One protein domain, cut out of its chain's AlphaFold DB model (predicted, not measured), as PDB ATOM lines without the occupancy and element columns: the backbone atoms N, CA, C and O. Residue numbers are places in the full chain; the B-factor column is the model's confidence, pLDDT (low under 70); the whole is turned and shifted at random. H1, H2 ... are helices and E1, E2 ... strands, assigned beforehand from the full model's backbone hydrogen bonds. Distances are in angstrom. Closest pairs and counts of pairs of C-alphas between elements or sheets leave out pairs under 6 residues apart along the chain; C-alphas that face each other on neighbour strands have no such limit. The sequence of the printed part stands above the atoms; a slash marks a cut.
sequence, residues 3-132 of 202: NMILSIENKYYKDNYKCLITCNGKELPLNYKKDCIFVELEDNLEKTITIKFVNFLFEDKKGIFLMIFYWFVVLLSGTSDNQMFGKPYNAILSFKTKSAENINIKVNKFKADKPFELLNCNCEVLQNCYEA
ATOM      1  N   ASN A   3      53.957 -61.091 -94.982       59.03
ATOM      2  CA  ASN A   3      53.958 -61.409 -93.565       59.03
ATOM      3  C   ASN A   3      53.545 -60.174 -92.774       59.03
ATOM      4  O   ASN A   3      54.223 -59.152 -92.826       59.03
ATOM      5  N   MET A   4      52.469 -60.292 -92.004       67.62
ATOM      6  CA  MET A   4      52.147 -59.327 -90.966       67.62
ATOM      7  C   MET A   4      52.887 -59.730 -89.688       67.62
ATOM      8  O   MET A   4      52.768 -60.861 -89.205       67.62
ATOM      9  N   ILE A   5      53.655 -58.794 -89.131       63.44
ATOM     10  CA  ILE A   5      54.316 -58.969 -87.837       63.44
ATOM     11  C   ILE A   5      53.472 -58.278 -86.775       63.44
ATOM     12  O   ILE A   5      53.197 -57.082 -86.872       63.44
ATOM     13  N   LEU A   6      53.094 -59.039 -85.752       69.50
ATOM     14  CA  LEU A   6      52.396 -58.555 -84.578       69.50
ATOM     15  C   LEU A   6      53.342 -58.565 -83.377       69.50
ATOM     16  O   LEU A   6      53.747 -59.628 -82.896       69.50
ATOM     17  N   SER A   7      53.691 -57.383 -82.876       68.69
ATOM     18  CA  SER A   7      54.479 -57.244 -81.651       68.69
ATOM     19  C   SER A   7      53.570 -56.847 -80.483       68.69
ATOM     20  O   SER A   7      52.712 -55.977 -80.619       68.69
ATOM     21  N   ILE A   8      53.728 -57.529 -79.342       69.25
ATOM     22  CA  ILE A   8      52.984 -57.241 -78.108       69.25
ATOM     23  C   ILE A   8      53.989 -56.850 -77.030       69.25
ATOM     24  O   ILE A   8      54.737 -57.695 -76.524       69.25
ATOM     25  N   GLU A   9      53.969 -55.578 -76.643       63.97
ATOM     26  CA  GLU A   9      54.855 -55.010 -75.620       63.97
ATOM     27  C   GLU A   9      54.339 -55.265 -74.192       63.97
ATOM     28  O   GLU A   9      54.132 -54.339 -73.409       63.97
ATOM     29  N   ASN A  10      54.081 -56.530 -73.833       65.12
ATOM     30  CA  ASN A  10      53.811 -56.921 -72.444       65.12
ATOM     31  C   ASN A  10      54.018 -58.430 -72.211       65.12
ATOM     32  O   ASN A  10      53.258 -59.247 -72.732       65.12
ATOM     33  N   LYS A  11      55.011 -58.806 -71.389       65.06
ATOM     34  CA  LYS A  11      55.286 -60.214 -71.028       65.06
ATOM     35  C   LYS A  11      54.120 -60.862 -70.281       65.06
ATOM     36  O   LYS A  11      53.769 -62.002 -70.550       65.06
ATOM     37  N   TYR A  12      53.443 -60.087 -69.439       63.44
ATOM     38  CA  TYR A  12      52.344 -60.557 -68.605       63.44
ATOM     39  C   TYR A  12      51.196 -61.197 -69.409       63.44
ATOM     40  O   TYR A  12      50.642 -62.231 -69.025       63.44
ATOM     41  N   TYR A  13      50.841 -60.580 -70.540       66.94
ATOM     42  CA  TYR A  13      49.785 -61.083 -71.416       66.94
ATOM     43  C   TYR A  13      50.198 -62.370 -72.132       66.94
ATOM     44  O   TYR A  13      49.346 -63.213 -72.379       66.94
ATOM     45  N   LYS A  14      51.488 -62.557 -72.430       66.75
ATOM     46  CA  LYS A  14      51.984 -63.765 -73.108       66.75
ATOM     47  C   LYS A  14      51.907 -64.991 -72.208       66.75
ATOM     48  O   LYS A  14      51.531 -66.059 -72.678       66.75
ATOM     49  N   ASP A  15      52.207 -64.814 -70.926       69.44
ATOM     50  CA  ASP A  15      52.296 -65.931 -69.984       69.44
ATOM     51  C   ASP A  15      50.924 -66.413 -69.499       69.44
ATOM     52  O   ASP A  15      50.793 -67.567 -69.103       69.44
ATOM     53  N   ASN A  16      49.896 -65.550 -69.537       71.94
ATOM     54  CA  ASN A  16      48.576 -65.822 -68.944       71.94
ATOM     55  C   ASN A  16      47.414 -65.839 -69.954       71.94
ATOM     56  O   ASN A  16      46.294 -66.226 -69.605       71.94
ATOM     57  N   TYR A  17      47.650 -65.429 -71.204       74.81
ATOM     58  CA  TYR A  17      46.621 -65.393 -72.241       74.81
ATOM     59  C   TYR A  17      47.047 -66.169 -73.480       74.81
ATOM     60  O   TYR A  17      48.141 -66.008 -74.012       74.81
ATOM     61  N   LYS A  18      46.116 -66.965 -74.002       80.12
ATOM     62  CA  LYS A  18      46.214 -67.552 -75.331       80.12
ATOM     63  C   LYS A  18      45.760 -66.521 -76.360       80.12
ATOM     64  O   LYS A  18      44.668 -65.968 -76.245       80.12
ATOM     65  N   CYS A  19      46.585 -66.278 -77.370       82.56
ATOM     66  CA  CYS A  19      46.211 -65.457 -78.517       82.56
ATOM     67  C   CYS A  19      45.482 -66.323 -79.555       82.56
ATOM     68  O   CYS A  19      45.933 -67.423 -79.870       82.56
ATOM     69  N   LEU A  20      44.365 -65.828 -80.075       86.44
ATOM     70  CA  LEU A  20      43.647 -66.367 -81.225       86.44
ATOM     71  C   LEU A  20      43.541 -65.247 -82.254       86.44
ATOM     72  O   LEU A  20      43.063 -64.161 -81.926       86.44
ATOM     73  N   ILE A  21      43.988 -65.499 -83.482       85.81
ATOM     74  CA  ILE A  21      43.902 -64.530 -84.575       85.81
ATOM     75  C   ILE A  21      43.030 -65.130 -85.666       85.81
ATOM     76  O   ILE A  21      43.262 -66.255 -86.111       85.81
ATOM     77  N   THR A  22      42.024 -64.376 -86.096       86.62
ATOM     78  CA  THR A  22      41.175 -64.731 -87.226       86.62
ATOM     79  C   THR A  22      41.242 -63.654 -88.299       86.62
ATOM     80  O   THR A  22      41.359 -62.466 -88.004       86.62
ATOM     81  N   CYS A  23      41.158 -64.067 -89.560       84.94
ATOM     82  CA  CYS A  23      41.021 -63.184 -90.711       84.94
ATOM     83  C   CYS A  23      39.736 -63.544 -91.448       84.94
ATOM     84  O   CYS A  23      39.528 -64.701 -91.815       84.94
ATOM     85  N   ASN A  24      38.842 -62.568 -91.619       84.44
ATOM     86  CA  ASN A  24      37.514 -62.764 -92.210       84.44
ATOM     87  C   ASN A  24      36.742 -63.937 -91.560       84.44
ATOM     88  O   ASN A  24      36.031 -64.682 -92.229       84.44
ATOM     89  N   GLY A  25      36.925 -64.127 -90.246       81.75
ATOM     90  CA  GLY A  25      36.284 -65.185 -89.460       81.75
ATOM     91  C   GLY A  25      36.972 -66.557 -89.490       81.75
ATOM     92  O   GLY A  25      36.560 -67.434 -88.737       81.75
ATOM     93  N   LYS A  26      38.025 -66.757 -90.293       84.94
ATOM     94  CA  LYS A  26      38.811 -68.003 -90.308       84.94
ATOM     95  C   LYS A  26      40.036 -67.884 -89.407       84.94
ATOM     96  O   LYS A  26      40.727 -66.870 -89.460       84.94
ATOM     97  N   GLU A  27      40.303 -68.898 -88.588       86.44
ATOM     98  CA  GLU A  27      41.510 -68.950 -87.752       86.44
ATOM     99  C   GLU A  27      42.772 -69.034 -88.614       86.44
ATOM    100  O   GLU A  27      42.817 -69.778 -89.595       86.44
ATOM    101  N   LEU A  28      43.790 -68.258 -88.237       83.69
ATOM    102  CA  LEU A  28      45.092 -68.267 -88.892       83.69
ATOM    103  C   LEU A  28      46.121 -69.029 -88.049       83.69
ATOM    104  O   LEU A  28      46.106 -68.924 -86.817       83.69
ATOM    105  N   PRO A  29      47.043 -69.767 -88.691       81.38
ATOM    106  CA  PRO A  29      48.155 -70.388 -87.989       81.38
ATOM    107  C   PRO A  29      49.070 -69.312 -87.391       81.38
ATOM    108  O   PRO A  29      49.395 -68.313 -88.035       81.38
ATOM    109  N   LEU A  30      49.481 -69.523 -86.140       80.50
ATOM    110  CA  LEU A  30      50.329 -68.595 -85.394       80.50
ATOM    111  C   LEU A  30      51.768 -69.102 -85.371       80.50
ATOM    112  O   LEU A  30      52.046 -70.150 -84.789       80.50
ATOM    113  N   ASN A  31      52.687 -68.322 -85.939       77.94
ATOM    114  CA  ASN A  31      54.117 -68.597 -85.862       77.94
ATOM    115  C   ASN A  31      54.758 -67.696 -84.804       77.94
ATOM    116  O   ASN A  31      54.832 -66.478 -84.959       77.94
ATOM    117  N   TYR A  32      55.234 -68.288 -83.712       75.50
ATOM    118  CA  TYR A  32      55.889 -67.551 -82.633       75.50
ATOM    119  C   TYR A  32      57.395 -67.483 -82.884       75.50
ATOM    120  O   TYR A  32      58.063 -68.514 -82.964       75.50
ATOM    121  N   LYS A  33      57.956 -66.273 -82.974       73.62
ATOM    122  CA  LYS A  33      59.412 -66.082 -83.045       73.62
ATOM    123  C   LYS A  33      59.822 -64.985 -82.068       73.62
ATOM    124  O   LYS A  33      59.537 -63.807 -82.280       73.62
ATOM    125  N   LYS A  34      60.522 -65.388 -81.003       73.25
ATOM    126  CA  LYS A  34      60.871 -64.527 -79.860       73.25
ATOM    127  C   LYS A  34      59.610 -63.875 -79.270       73.25
ATOM    128  O   LYS A  34      58.691 -64.572 -78.863       73.25
ATOM    129  N   ASP A  35      59.571 -62.548 -79.257       67.75
ATOM    130  CA  ASP A  35      58.508 -61.746 -78.676       67.75
ATOM    131  C   ASP A  35      57.409 -61.343 -79.673       67.75
ATOM    132  O   ASP A  35      56.479 -60.636 -79.280       67.75
ATOM    133  N   CYS A  36      57.480 -61.808 -80.922       68.31
ATOM    134  CA  CYS A  36      56.548 -61.434 -81.982       68.31
ATOM    135  C   CYS A  36      55.739 -62.639 -82.482       68.31
ATOM    136  O   CYS A  36      56.234 -63.770 -82.543       68.31
ATOM    137  N   ILE A  37      54.492 -62.367 -82.864       74.00
ATOM    138  CA  ILE A  37      53.590 -63.307 -83.526       74.00
ATOM    139  C   ILE A  37      53.607 -62.975 -85.019       74.00
ATOM    140  O   ILE A  37      53.364 -61.836 -85.411       74.00
ATOM    141  N   PHE A  38      53.921 -63.965 -85.846       73.25
ATOM    142  CA  PHE A  38      53.961 -63.846 -87.298       73.25
ATOM    143  C   PHE A  38      52.706 -64.481 -87.872       73.25
ATOM    144  O   PHE A  38      52.367 -65.618 -87.531       73.25
ATOM    145  N   VAL A  39      52.030 -63.725 -88.731       75.62
ATOM    146  CA  VAL A  39      50.797 -64.143 -89.385       75.62
ATOM    147  C   VAL A  39      50.963 -63.933 -90.883       75.62
ATOM    148  O   VAL A  39      51.259 -62.828 -91.340       75.62
ATOM    149  N   GLU A  40      50.792 -65.003 -91.646       70.31
ATOM    150  CA  GLU A  40      50.827 -64.950 -93.104       70.31
ATOM    151  C   GLU A  40      49.452 -64.534 -93.625       70.31
ATOM    152  O   GLU A  40      48.426 -65.080 -93.212       70.31
ATOM    153  N   LEU A  41      49.423 -63.542 -94.515       72.56
ATOM    154  CA  LEU A  41      48.196 -63.063 -95.138       72.56
ATOM    155  C   LEU A  41      48.293 -63.205 -96.664       72.56
ATOM    156  O   LEU A  41      49.315 -62.889 -97.277       72.56
ATOM    157  N   GLU A  42      47.202 -63.649 -97.288       68.69
ATOM    158  CA  GLU A  42      47.062 -63.695 -98.752       68.69
ATOM    159  C   GLU A  42      46.934 -62.283 -99.330       68.69
ATOM    160  O   GLU A  42      46.243 -61.454 -98.752       68.69
ATOM    161  N   ASP A  43      47.563 -61.966-100.458       65.31
ATOM    162  CA  ASP A  43      47.581 -60.587-100.971       65.31
ATOM    163  C   ASP A  43      46.264 -60.160-101.648       65.31
ATOM    164  O   ASP A  43      45.516 -60.984-102.166       65.31
ATOM    165  N   ASN A  44      46.021 -58.840-101.680       60.16
ATOM    166  CA  ASN A  44      45.040 -58.145-102.539       60.16
ATOM    167  C   ASN A  44      43.543 -58.177-102.178       60.16
ATOM    168  O   ASN A  44      42.715 -57.813-103.012       60.16
ATOM    169  N   LEU A  45      43.168 -58.504-100.942       64.50
ATOM    170  CA  LEU A  45      41.787 -58.343-100.470       64.50
ATOM    171  C   LEU A  45      41.726 -57.515 -99.192       64.50
ATOM    172  O   LEU A  45      42.648 -57.530 -98.376       64.50
ATOM    173  N   GLU A  46      40.622 -56.791 -99.029       75.69
ATOM    174  CA  GLU A  46      40.303 -56.119 -97.778       75.69
ATOM    175  C   GLU A  46      40.035 -57.171 -96.695       75.69
ATOM    176  O   GLU A  46      39.274 -58.121 -96.907       75.69
ATOM    177  N   LYS A  47      40.701 -57.035 -95.546       78.19
ATOM    178  CA  LYS A  47      40.691 -58.050 -94.490       78.19
ATOM    179  C   LYS A  47      40.242 -57.451 -93.179       78.19
ATOM    180  O   LYS A  47      40.756 -56.421 -92.743       78.19
ATOM    181  N   THR A  48      39.348 -58.169 -92.522       83.88
ATOM    182  CA  THR A  48      38.999 -57.946 -91.127       83.88
ATOM    183  C   THR A  48      39.817 -58.905 -90.282       83.88
ATOM    184  O   THR A  48      39.572 -60.114 -90.298       83.88
ATOM    185  N   ILE A  49      40.790 -58.372 -89.548       83.81
ATOM    186  CA  ILE A  49      41.627 -59.151 -88.636       83.81
ATOM    187  C   ILE A  49      41.076 -58.964 -87.232       83.81
ATOM    188  O   ILE A  49      40.913 -57.837 -86.770       83.81
ATOM    189  N   THR A  50      40.767 -60.069 -86.563       85.81
ATOM    190  CA  THR A  50      40.320 -60.082 -85.171       85.81
ATOM    191  C   THR A  50      41.331 -60.831 -84.330       85.81
ATOM    192  O   THR A  50      41.681 -61.972 -84.617       85.81
ATOM    193  N   ILE A  51      41.780 -60.189 -83.265       85.62
ATOM    194  CA  ILE A  51      42.716 -60.732 -82.297       85.62
ATOM    195  C   ILE A  51      41.972 -60.856 -80.980       85.62
ATOM    196  O   ILE A  51      41.500 -59.866 -80.421       85.62
ATOM    197  N   LYS A  52      41.876 -62.082 -80.480       86.19
ATOM    198  CA  LYS A  52      41.230 -62.407 -79.217       86.19
ATOM    199  C   LYS A  52      42.251 -63.016 -78.269       86.19
ATOM    200  O   LYS A  52      42.784 -64.093 -78.514       86.19
ATOM    201  N   PHE A  53      42.485 -62.338 -77.154       82.44
ATOM    202  CA  PHE A  53      43.294 -62.848 -76.054       82.44
ATOM    203  C   PHE A  53      42.383 -63.489 -75.025       82.44
ATOM    204  O   PHE A  53      41.554 -62.810 -74.413       82.44
ATOM    205  N   VAL A  54      42.538 -64.795 -74.837       81.19
ATOM    206  CA  VAL A  54      41.728 -65.594 -73.923       81.19
ATOM    207  C   VAL A  54      42.551 -65.982 -72.710       81.19
ATOM    208  O   VAL A  54      43.618 -66.575 -72.849       81.19
ATOM    209  N   ASN A  55      42.065 -65.661 -71.514       78.12
ATOM    210  CA  ASN A  55      42.745 -66.054 -70.284       78.12
ATOM    211  C   ASN A  55      42.539 -67.559 -70.033       78.12
ATOM    212  O   ASN A  55      41.435 -67.991 -69.683       78.12
ATOM    213  N   PHE A  56      43.591 -68.365 -70.205       75.31
ATOM    214  CA  PHE A  56      43.467 -69.824 -70.122       75.31
ATOM    215  C   PHE A  56      43.206 -70.313 -68.692       75.31
ATOM    216  O   PHE A  56      42.537 -71.332 -68.516       75.31
ATOM    217  N   LEU A  57      43.649 -69.568 -67.668       69.69
ATOM    218  CA  LEU A  57      43.451 -69.930 -66.260       69.69
ATOM    219  C   LEU A  57      41.965 -69.970 -65.875       69.69
ATOM    220  O   LEU A  57      41.566 -70.746 -65.011       69.69
ATOM    221  N   PHE A  58      41.127 -69.162 -66.532       67.31
ATOM    222  CA  PHE A  58      39.683 -69.125 -66.274       67.31
ATOM    223  C   PHE A  58      38.860 -70.002 -67.228       67.31
ATOM    224  O   PHE A  58      37.677 -70.270 -66.960       67.31
ATOM    225  N   GLU A  59      39.456 -70.440 -68.337       67.88
ATOM    226  CA  GLU A  59      38.825 -71.306 -69.335       67.88
ATOM    227  C   GLU A  59      39.031 -72.801 -69.041       67.88
ATOM    228  O   GLU A  59      38.075 -73.569 -69.161       67.88
ATOM    229  N   ASP A  60      40.220 -73.208 -68.587       65.94
ATOM    230  CA  ASP A  60      40.531 -74.613 -68.302       65.94
ATOM    231  C   ASP A  60      39.869 -75.101 -66.995       65.94
ATOM    232  O   ASP A  60      39.882 -74.426 -65.961       65.94
ATOM    233  N   LYS A  61      39.322 -76.326 -67.008       63.88
ATOM    234  CA  LYS A  61      38.834 -77.021 -65.803       63.88
ATOM    235  C   LYS A  61      39.965 -77.252 -64.795       63.88
ATOM    236  O   LYS A  61      39.717 -77.193 -63.593       63.88
ATOM    237  N   LYS A  62      41.198 -77.472 -65.269       66.25
ATOM    238  CA  LYS A  62      42.398 -77.606 -64.422       66.25
ATOM    239  C   LYS A  62      42.917 -76.262 -63.902       66.25
ATOM    240  O   LYS A  62      43.651 -76.243 -62.914       66.25
ATOM    241  N   GLY A  63      42.486 -75.151 -64.504       67.00
ATOM    242  CA  GLY A  63      42.848 -73.796 -64.083       67.00
ATOM    243  C   GLY A  63      42.469 -73.508 -62.630       67.00
ATOM    244  O   GLY A  63      43.225 -72.862 -61.916       67.00
ATOM    245  N   ILE A  64      41.375 -74.104 -62.142       67.75
ATOM    246  CA  ILE A  64      40.929 -74.003 -60.743       67.75
ATOM    247  C   ILE A  64      41.996 -74.512 -59.764       67.75
ATOM    248  O   ILE A  64      42.298 -73.851 -58.773       67.75
ATOM    249  N   PHE A  65      42.579 -75.681 -60.038       71.12
ATOM    250  CA  PHE A  65      43.592 -76.276 -59.165       71.12
ATOM    251  C   PHE A  65      44.884 -75.452 -59.174       71.12
ATOM    252  O   PHE A  65      45.442 -75.167 -58.116       71.12
ATOM    253  N   LEU A  66      45.310 -75.005 -60.359       71.81
ATOM    254  CA  LEU A  66      46.451 -74.099 -60.519       71.81
ATOM    255  C   LEU A  66      46.251 -72.786 -59.760       71.81
ATOM    256  O   LEU A  66      47.184 -72.298 -59.129       71.81
ATOM    257  N   MET A  67      45.031 -72.244 -59.772       72.00
ATOM    258  CA  MET A  67      44.716 -71.012 -59.059       72.00
ATOM    259  C   MET A  67      44.815 -71.163 -57.544       72.00
ATOM    260  O   MET A  67      45.400 -70.310 -56.879       72.00
ATOM    261  N   ILE A  68      44.298 -72.268 -57.004       72.31
ATOM    262  CA  ILE A  68      44.400 -72.583 -55.574       72.31
ATOM    263  C   ILE A  68      45.866 -72.801 -55.180       72.31
ATOM    264  O   ILE A  68      46.318 -72.264 -54.171       72.31
ATOM    265  N   PHE A  69      46.627 -73.547 -55.983       74.69
ATOM    266  CA  PHE A  69      48.045 -73.786 -55.725       74.69
ATOM    267  C   PHE A  69      48.856 -72.484 -55.731       74.69
ATOM    268  O   PHE A  69      49.610 -72.225 -54.795       74.69
ATOM    269  N   TYR A  70      48.651 -71.629 -56.738       72.88
ATOM    270  CA  TYR A  70      49.323 -70.332 -56.818       72.88
ATOM    271  C   TYR A  70      49.004 -69.453 -55.607       72.88
ATOM    272  O   TYR A  70      49.885 -68.793 -55.064       72.88
ATOM    273  N   TRP A  71      47.760 -69.493 -55.129       73.44
ATOM    274  CA  TRP A  71      47.360 -68.775 -53.926       73.44
ATOM    275  C   TRP A  71      48.117 -69.243 -52.674       73.44
ATOM    276  O   TRP A  71      48.620 -68.409 -51.921       73.44
ATOM    277  N   PHE A  72      48.264 -70.557 -52.467       71.56
ATOM    278  CA  PHE A  72      49.073 -71.082 -51.360       71.56
ATOM    279  C   PHE A  72      50.535 -70.638 -51.461       71.56
ATOM    280  O   PHE A  72      51.123 -70.247 -50.454       71.56
ATOM    281  N   VAL A  73      51.110 -70.652 -52.665       72.06
ATOM    282  CA  VAL A  73      52.484 -70.187 -52.889       72.06
ATOM    283  C   VAL A  73      52.616 -68.701 -52.564       72.06
ATOM    284  O   VAL A  73      53.533 -68.341 -51.837       72.06
ATOM    285  N   VAL A  74      51.682 -67.859 -53.018       68.12
ATOM    286  CA  VAL A  74      51.651 -66.414 -52.727       68.12
ATOM    287  C   VAL A  74      51.569 -66.125 -51.229       68.12
ATOM    288  O   VAL A  74      52.267 -65.244 -50.728       68.12
ATOM    289  N   LEU A  75      50.738 -66.868 -50.498       65.69
ATOM    290  CA  LEU A  75      50.641 -66.723 -49.047       65.69
ATOM    291  C   LEU A  75      51.947 -67.080 -48.332       65.69
ATOM    292  O   LEU A  75      52.316 -66.404 -47.375       65.69
ATOM    293  N   LEU A  76      52.631 -68.133 -48.784       67.81
ATOM    294  CA  LEU A  76      53.885 -68.595 -48.186       67.81
ATOM    295  C   LEU A  76      55.080 -67.719 -48.581       67.81
ATOM    296  O   LEU A  76      55.992 -67.536 -47.779       67.81
ATOM    297  N   SER A  77      55.081 -67.172 -49.797       68.44
ATOM    298  CA  SER A  77      56.148 -66.306 -50.305       68.44
ATOM    299  C   SER A  77      56.013 -64.853 -49.842       68.44
ATOM    300  O   SER A  77      56.973 -64.092 -49.950       68.44
ATOM    301  N   GLY A  78      54.831 -64.440 -49.368       55.50
ATOM    302  CA  GLY A  78      54.539 -63.056 -48.985       55.50
ATOM    303  C   GLY A  78      54.522 -62.077 -50.166       55.50
ATOM    304  O   GLY A  78      54.505 -60.862 -49.966       55.50
ATOM    305  N   THR A  79      54.537 -62.573 -51.406       57.31
ATOM    306  CA  THR A  79      54.572 -61.724 -52.600       57.31
ATOM    307  C   THR A  79      53.173 -61.222 -52.925       57.31
ATOM    308  O   THR A  79      52.304 -62.009 -53.281       57.31
ATOM    309  N   SER A  80      52.951 -59.910 -52.900       51.81
ATOM    310  CA  SER A  80      51.657 -59.294 -53.234       51.81
ATOM    311  C   SER A  80      51.310 -59.314 -54.728       51.81
ATOM    312  O   SER A  80      50.434 -58.556 -55.157       51.81
ATOM    313  N   ASP A  81      52.015 -60.101 -55.546       51.97
ATOM    314  CA  ASP A  81      51.884 -60.062 -56.999       51.97
ATOM    315  C   ASP A  81      50.674 -60.886 -57.460       51.97
ATOM    316  O   ASP A  81      50.748 -61.921 -58.126       51.97
ATOM    317  N   ASN A  82      49.505 -60.365 -57.089       52.69
ATOM    318  CA  ASN A  82      48.190 -60.818 -57.531       52.69
ATOM    319  C   ASN A  82      47.991 -60.587 -59.033       52.69
ATOM    320  O   ASN A  82      46.970 -60.995 -59.584       52.69
ATOM    321  N   GLN A  83      48.954 -59.927 -59.690       54.28
ATOM    322  CA  GLN A  83      48.947 -59.719 -61.125       54.28
ATOM    323  C   GLN A  83      48.901 -61.046 -61.865       54.28
ATOM    324  O   GLN A  83      48.205 -61.084 -62.857       54.28
ATOM    325  N   MET A  84      49.511 -62.146 -61.391       53.78
ATOM    326  CA  MET A  84      49.463 -63.450 -62.087       53.78
ATOM    327  C   MET A  84      48.050 -63.968 -62.378       53.78
ATOM    328  O   MET A  84      47.838 -64.614 -63.400       53.78
ATOM    329  N   PHE A  85      47.051 -63.594 -61.580       58.56
ATOM    330  CA  PHE A  85      45.657 -63.797 -61.952       58.56
ATOM    331  C   PHE A  85      45.213 -62.650 -62.851       58.56
ATOM    332  O   PHE A  85      44.760 -61.611 -62.373       58.56
ATOM    333  N   GLY A  86      45.378 -62.826 -64.162       55.53
ATOM    334  CA  GLY A  86      45.066 -61.778 -65.134       55.53
ATOM    335  C   GLY A  86      43.656 -61.252 -64.991       55.53
ATOM    336  O   GLY A  86      42.801 -61.874 -64.355       55.53
ATOM    337  N   LYS A  87      43.388 -60.098 -65.611       61.84
ATOM    338  CA  LYS A  87      42.022 -59.578 -65.684       61.84
ATOM    339  C   LYS A  87      41.067 -60.713 -66.076       61.84
ATOM    340  O   LYS A  87      41.353 -61.421 -67.050       61.84
ATOM    341  N   PRO A  88      39.923 -60.866 -65.387       65.75
ATOM    342  CA  PRO A  88      38.929 -61.890 -65.694       65.75
ATOM    343  C   PRO A  88      38.115 -61.493 -66.934       65.75
ATOM    344  O   PRO A  88      36.895 -61.617 -66.962       65.75
ATOM    345  N   TYR A  89      38.787 -60.960 -67.945       69.00
ATOM    346  CA  TYR A  89      38.233 -60.455 -69.181       69.00
ATOM    347  C   TYR A  89      39.147 -60.907 -70.305       69.00
ATOM    348  O   TYR A  89      40.369 -60.784 -70.212       69.00
ATOM    349  N   ASN A  90      38.539 -61.400 -71.371       76.44
ATOM    350  CA  ASN A  90      39.225 -61.555 -72.638       76.44
ATOM    351  C   ASN A  90      39.376 -60.172 -73.267       76.44
ATOM    352  O   ASN A  90      38.555 -59.287 -73.030       76.44
ATOM    353  N   ALA A  91      40.417 -59.979 -74.058       78.69
ATOM    354  CA  ALA A  91      40.623 -58.728 -74.771       78.69
ATOM    355  C   ALA A  91      40.453 -58.975 -76.269       78.69
ATOM    356  O   ALA A  91      41.008 -59.943 -76.792       78.69
ATOM    357  N   ILE A  92      39.673 -58.128 -76.936       83.94
ATOM    358  CA  ILE A  92      39.399 -58.229 -78.371       83.94
ATOM    359  C   ILE A  92      39.879 -56.956 -79.050       83.94
ATOM    360  O   ILE A  92      39.528 -55.855 -78.623       83.94
ATOM    361  N   LEU A  93      40.641 -57.128 -80.125       85.12
ATOM    362  CA  LEU A  93      40.998 -56.077 -81.061       85.12
ATOM    363  C   LEU A  93      40.650 -56.532 -82.476       85.12
ATOM    364  O   LEU A  93      41.229 -57.496 -82.967       85.12
ATOM    365  N   SER A  94      39.742 -55.820 -83.130       82.06
ATOM    366  CA  SER A  94      39.389 -56.031 -84.529       82.06
ATOM    367  C   SER A  94      39.682 -54.779 -85.329       82.06
ATOM    368  O   SER A  94      39.262 -53.681 -84.958       82.06
ATOM    369  N   PHE A  95      40.378 -54.943 -86.444       84.44
ATOM    370  CA  PHE A  95      40.720 -53.849 -87.339       84.44
ATOM    371  C   PHE A  95      40.636 -54.295 -88.796       84.44
ATOM    372  O   PHE A  95      40.719 -55.484 -89.120       84.44
ATOM    373  N   LYS A  96      40.455 -53.312 -89.671       82.00
ATOM    374  CA  LYS A  96      40.398 -53.475 -91.115       82.00
ATOM    375  C   LYS A  96      41.701 -52.977 -91.724       82.00
ATOM    376  O   LYS A  96      42.123 -51.854 -91.443       82.00
ATOM    377  N   THR A  97      42.325 -53.803 -92.557       79.12
ATOM    378  CA  THR A  97      43.523 -53.421 -93.313       79.12
ATOM    379  C   THR A  97      43.452 -53.909 -94.759       79.12
ATOM    380  O   THR A  97      42.821 -54.925 -95.067       79.12
ATOM    381  N   LYS A  98      44.101 -53.157 -95.653       70.56
ATOM    382  CA  LYS A  98      44.292 -53.499 -97.072       70.56
ATOM    383  C   LYS A  98      45.724 -53.951 -97.374       70.56
ATOM    384  O   LYS A  98      45.952 -54.576 -98.404       70.56
ATOM    385  N   SER A  99      46.671 -53.669 -96.480       65.00
ATOM    386  CA  SER A  99      48.101 -53.945 -96.628       65.00
ATOM    387  C   SER A  99      48.593 -54.853 -95.500       65.00
ATOM    388  O   SER A  99      48.064 -54.863 -94.386       65.00
ATOM    389  N   ALA A 100      49.626 -55.640 -95.782       63.91
ATOM    390  CA  ALA A 100      50.337 -56.407 -94.766       63.91
ATOM    391  C   ALA A 100      51.390 -55.520 -94.084       63.91
ATOM    392  O   ALA A 100      52.596 -55.732 -94.184       63.91
ATOM    393  N   GLU A 101      50.900 -54.462 -93.446       66.12
ATOM    394  CA  GLU A 101      51.707 -53.582 -92.614       66.12
ATOM    395  C   GLU A 101      52.090 -54.275 -91.303       66.12
ATOM    396  O   GLU A 101      51.375 -55.139 -90.789       66.12
ATOM    397  N   ASN A 102      53.235 -53.883 -90.748       67.50
ATOM    398  CA  ASN A 102      53.621 -54.300 -89.407       67.50
ATOM    399  C   ASN A 102      52.708 -53.607 -88.400       67.50
ATOM    400  O   ASN A 102      52.649 -52.380 -88.362       67.50
ATOM    401  N   ILE A 103      52.027 -54.395 -87.571       71.88
ATOM    402  CA  ILE A 103      51.096 -53.870 -86.579       71.88
ATOM    403  C   ILE A 103      51.739 -54.004 -85.213       71.88
ATOM    404  O   ILE A 103      51.850 -55.094 -84.644       71.88
ATOM    405  N   ASN A 104      52.160 -52.864 -84.681       71.00
ATOM    406  CA  ASN A 104      52.687 -52.785 -83.333       71.00
ATOM    407  C   ASN A 104      51.544 -52.477 -82.373       71.00
ATOM    408  O   ASN A 104      50.891 -51.435 -82.469       71.00
ATOM    409  N   ILE A 105      51.299 -53.404 -81.448       74.19
ATOM    410  CA  ILE A 105      50.237 -53.277 -80.460       74.19
ATOM    411  C   ILE A 105      50.865 -53.063 -79.098       74.19
ATOM    412  O   ILE A 105      51.526 -53.938 -78.530       74.19
ATOM    413  N   LYS A 106      50.572 -51.902 -78.526       77.00
ATOM    414  CA  LYS A 106      50.869 -51.636 -77.133       77.00
ATOM    415  C   LYS A 106      49.698 -52.084 -76.280       77.00
ATOM    416  O   LYS A 106      48.543 -51.733 -76.521       77.00
ATOM    417  N   VAL A 107      49.992 -52.877 -75.257       72.38
ATOM    418  CA  VAL A 107      48.995 -53.203 -74.240       72.38
ATOM    419  C   VAL A 107      48.820 -51.978 -73.359       72.38
ATOM    420  O   VAL A 107      49.785 -51.472 -72.779       72.38
ATOM    421  N   ASN A 108      47.587 -51.502 -73.242       67.69
ATOM    422  CA  ASN A 108      47.304 -50.379 -72.368       67.69
ATOM    423  C   ASN A 108      47.482 -50.775 -70.902       67.69
ATOM    424  O   ASN A 108      47.415 -51.947 -70.525       67.69
ATOM    425  N   LYS A 109      47.683 -49.771 -70.040       63.38
ATOM    426  CA  LYS A 109      47.731 -49.989 -68.588       63.38
ATOM    427  C   LYS A 109      46.528 -50.828 -68.149       63.38
ATOM    428  O   LYS A 109      45.414 -50.621 -68.625       63.38
ATOM    429  N   PHE A 110      46.727 -51.661 -67.130       56.25
ATOM    430  CA  PHE A 110      45.691 -52.501 -66.513       56.25
ATOM    431  C   PHE A 110      44.408 -51.757 -66.081       56.25
ATOM    432  O   PHE A 110      43.439 -52.397 -65.701       56.25
ATOM    433  N   LYS A 111      44.348 -50.423 -66.115       54.25
ATOM    434  CA  LYS A 111      43.173 -49.620 -65.734       54.25
ATOM    435  C   LYS A 111      42.538 -48.837 -66.895       54.25
ATOM    436  O   LYS A 111      41.669 -48.023 -66.628       54.25
ATOM    437  N   ALA A 112      42.985 -49.030 -68.134       59.03
ATOM    438  CA  ALA A 112      42.456 -48.299 -69.285       59.03
ATOM    439  C   ALA A 112      41.122 -48.878 -69.786       59.03
ATOM    440  O   ALA A 112      40.920 -50.093 -69.705       59.03
ATOM    441  N   ASP A 113      40.272 -48.017 -70.361       65.44
ATOM    442  CA  ASP A 113      38.968 -48.378 -70.948       65.44
ATOM    443  C   ASP A 113      39.101 -49.331 -72.142       65.44
ATOM    444  O   ASP A 113      38.262 -50.201 -72.367       65.44
ATOM    445  N   LYS A 114      40.199 -49.196 -72.893       75.31
ATOM    446  CA  LYS A 114      40.524 -50.043 -74.043       75.31
ATOM    447  C   LYS A 114      41.715 -50.945 -73.719       75.31
ATOM    448  O   LYS A 114      42.687 -50.452 -73.142       75.31
ATOM    449  N   PRO A 115      41.692 -52.234 -74.099       74.94
ATOM    450  CA  PRO A 115      42.800 -53.149 -73.826       74.94
ATOM    451  C   PRO A 115      44.081 -52.830 -74.599       74.94
ATOM    452  O   PRO A 115      45.173 -53.046 -74.074       74.94
ATOM    453  N   PHE A 116      43.959 -52.296 -75.813       80.94
ATOM    454  CA  PHE A 116      45.097 -52.099 -76.708       80.94
ATOM    455  C   PHE A 116      45.169 -50.680 -77.266       80.94
ATOM    456  O   PHE A 116      44.149 -50.009 -77.436       80.94
ATOM    457  N   GLU A 117      46.378 -50.249 -77.588       79.19
ATOM    458  CA  GLU A 117      46.692 -49.051 -78.357       79.19
ATOM    459  C   GLU A 117      47.497 -49.481 -79.590       79.19
ATOM    460  O   GLU A 117      48.462 -50.241 -79.484       79.19
ATOM    461  N   LEU A 118      47.061 -49.043 -80.774       78.12
ATOM    462  CA  LEU A 118      47.778 -49.285 -82.024       78.12
ATOM    463  C   LEU A 118      48.852 -48.212 -82.194       78.12
ATOM    464  O   LEU A 118      48.543 -47.023 -82.153       78.12
ATOM    465  N   LEU A 119      50.098 -48.628 -82.411       69.81
ATOM    466  CA  LEU A 119      51.208 -47.725 -82.697       69.81
ATOM    467  C   LEU A 119      51.474 -47.724 -84.206       69.81
ATOM    468  O   LEU A 119      51.779 -48.769 -84.777       69.81
ATOM    469  N   ASN A 120      51.399 -46.549 -84.839       60.97
ATOM    470  CA  ASN A 120      51.793 -46.321 -86.239       60.97
ATOM    471  C   ASN A 120      51.129 -47.270 -87.259       60.97
ATOM    472  O   ASN A 120      51.824 -47.940 -88.017       60.97
ATOM    473  N   CYS A 121      49.794 -47.342 -87.279       65.62
ATOM    474  CA  CYS A 121      49.047 -48.202 -88.207       65.62
ATOM    475  C   CYS A 121      48.036 -47.389 -89.033       65.62
ATOM    476  O   CYS A 121      47.230 -46.663 -88.450       65.62
ATOM    477  N   ASN A 122      48.000 -47.579 -90.358       68.19
ATOM    478  CA  ASN A 122      46.943 -47.050 -91.235       68.19
ATOM    479  C   ASN A 122      45.750 -48.023 -91.309       68.19
ATOM    480  O   ASN A 122      45.314 -48.431 -92.384       68.19
ATOM    481  N   CYS A 123      45.245 -48.447 -90.150       74.44
ATOM    482  CA  CYS A 123      44.162 -49.424 -90.041       74.44
ATOM    483  C   CYS A 123      42.919 -48.792 -89.411       74.44
ATOM    484  O   CYS A 123      43.017 -48.016 -88.460       74.44
ATOM    485  N   GLU A 124      41.740 -49.173 -89.894       81.88
ATOM    486  CA  GLU A 124      40.477 -48.763 -89.280       81.88
ATOM    487  C   GLU A 124      40.154 -49.702 -88.111       81.88
ATOM    488  O   GLU A 124      40.032 -50.913 -88.293       81.88
ATOM    489  N   VAL A 125      40.027 -49.163 -86.896       82.88
ATOM    490  CA  VAL A 125      39.671 -49.961 -85.713       82.88
ATOM    491  C   VAL A 125      38.164 -50.159 -85.676       82.88
ATOM    492  O   VAL A 125      37.417 -49.212 -85.453       82.88
ATOM    493  N   LEU A 126      37.726 -51.407 -85.827       83.31
ATOM    494  CA  LEU A 126      36.314 -51.784 -85.761       83.31
ATOM    495  C   LEU A 126      35.879 -52.059 -84.318       83.31
ATOM    496  O   LEU A 126      34.784 -51.685 -83.909       83.31
ATOM    497  N   GLN A 127      36.738 -52.717 -83.535       85.44
ATOM    498  CA  GLN A 127      36.423 -53.116 -82.164       85.44
ATOM    499  C   GLN A 127      37.688 -53.146 -81.306       85.44
ATOM    500  O   GLN A 127      38.720 -53.656 -81.724       85.44
ATOM    501  N   ASN A 128      37.619 -52.612 -80.089       85.00
ATOM    502  CA  ASN A 128      38.716 -52.661 -79.122       85.00
ATOM    503  C   ASN A 128      38.127 -52.645 -77.707       85.00
ATOM    504  O   ASN A 128      37.881 -51.574 -77.151       85.00
ATOM    505  N   CYS A 129      37.819 -53.822 -77.162       82.88
ATOM    506  CA  CYS A 129      37.057 -53.939 -75.919       82.88
ATOM    507  C   CYS A 129      37.448 -55.156 -75.076       82.88
ATOM    508  O   CYS A 129      38.049 -56.122 -75.552       82.88
ATOM    509  N   TYR A 130      37.054 -55.110 -73.806       79.19
ATOM    510  CA  TYR A 130      37.107 -56.249 -72.897       79.19
ATOM    511  C   TYR A 130      35.805 -57.059 -72.978       79.19
ATOM    512  O   TYR A 130      34.715 -56.497 -72.968       79.19
ATOM    513  N   GLU A 131      35.914 -58.385 -73.022       76.69
ATOM    514  CA  GLU A 131      34.788 -59.321 -73.049       76.69
ATOM    515  C   GLU A 131      34.854 -60.247 -71.823       76.69
ATOM    516  O   GLU A 131      35.758 -61.079 -71.696       76.69
ATOM    517  N   ALA A 132      33.883 -60.143 -70.911       72.06
ATOM    518  CA  ALA A 132      33.727 -61.111 -69.825       72.06
ATOM    519  C   ALA A 132      32.930 -62.326 -70.305       72.06
ATOM    520  O   ALA A 132      31.739 -62.221 -70.597       72.06
TER     521      ALA A 132
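This is residues 3 to 132 of the 202 residues of an uncharacterized protein of Fonticella tunisiensis (UniProt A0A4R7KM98). Two twisted sheets are stacked face to face as a loose sandwich, most of their strands running along the long axis, and a helical arm, H3, reaches out beyond one end of this body. The long link after H3 folds back towards the sheets, and residues 75 to 81 stick out at the arm's far end; the short helices H1 and H2 lie at the same end of the body. The 130 printed residues hold three named helices and nine named strands in the order E1 H1 E2 E3 E4 E5 H2 H3 E6 E7 E8 E9, of mixed class. One sheet, E3 E4 E1 E7 E8, is mixed, and the other, E2 E5 E6 E9, is antiparallel. The whole is compact, with a radius of gyration of the C-alphas of 16.3 A, and only just elongated, spanning 55 by 28 by 27 A.

In the larger sheet, strongly twisted, E1, residues 3 to 8, is parallel to E7, residues 103 to 107, at 15 degrees, with N 103 and O 5 3.0 A apart. E4, residues 36 to 41, is antiparallel to E1, with N 6 and O 37 at 2.8 A. The edge strand E3, residues 31 to 33, forms a hairpin with E4, with N 38 and O 31 at 2.8 A. The other edge strand E8, residues 116 to 119, forms a hairpin with E7, with N 117 and O 106 at 2.8 A. In the second sheet, E5, residues 47 to 55, is antiparallel to E2, residues 17 to 23, with N 20 and O 52 at 2.8 A, and to E6, residues 90 to 97, with N 51 and O 93 at 2.8 A. E9, residues 124 to 131, is antiparallel to E6, with N 92 and O 129 at 2.9 A. Between the sheets, E2 and E4 are near each other, and the closest C-alphas of E8 and E9, those of Phe 116 and Asn 128, are 6.8 A apart. H1, residues 11 to 16, only grazes the second sheet with residues 13 to 16, and H2, residues 56 to 59, with 56 to 58. H3, residues 63 to 77, is on neither sheet and touches H2 only at the corner, with residues 63 to 67 alone; the C-alphas of Leu 57 and Gly 63 are closest, 4.5 A. Every O i to N i+4 pair is within hydrogen-bond range in H1 and H3; H2 is too short for one.

E1 begins at C-alpha 3 (53.958, -61.409, -93.565). E5 is 25.6 A long, E6 22.6 A, E9 20.2 A and E2 19.4 A. H3 is 20.6 A long and ends at C-alpha 77 (56.148, -66.306, -50.305). E9 ends at C-alpha 131 (34.788, -59.321, -73.049).

The C-alphas of Asn 44 and Leu 76, the two farthest apart, are 56.1 A apart. The printed part has no cut; its one long link, H3 to E6, has 12 residues. The mean pLDDT of the printed part is 72.1, with 57 residues under 70, among them 3 to 15 and 74 to 89.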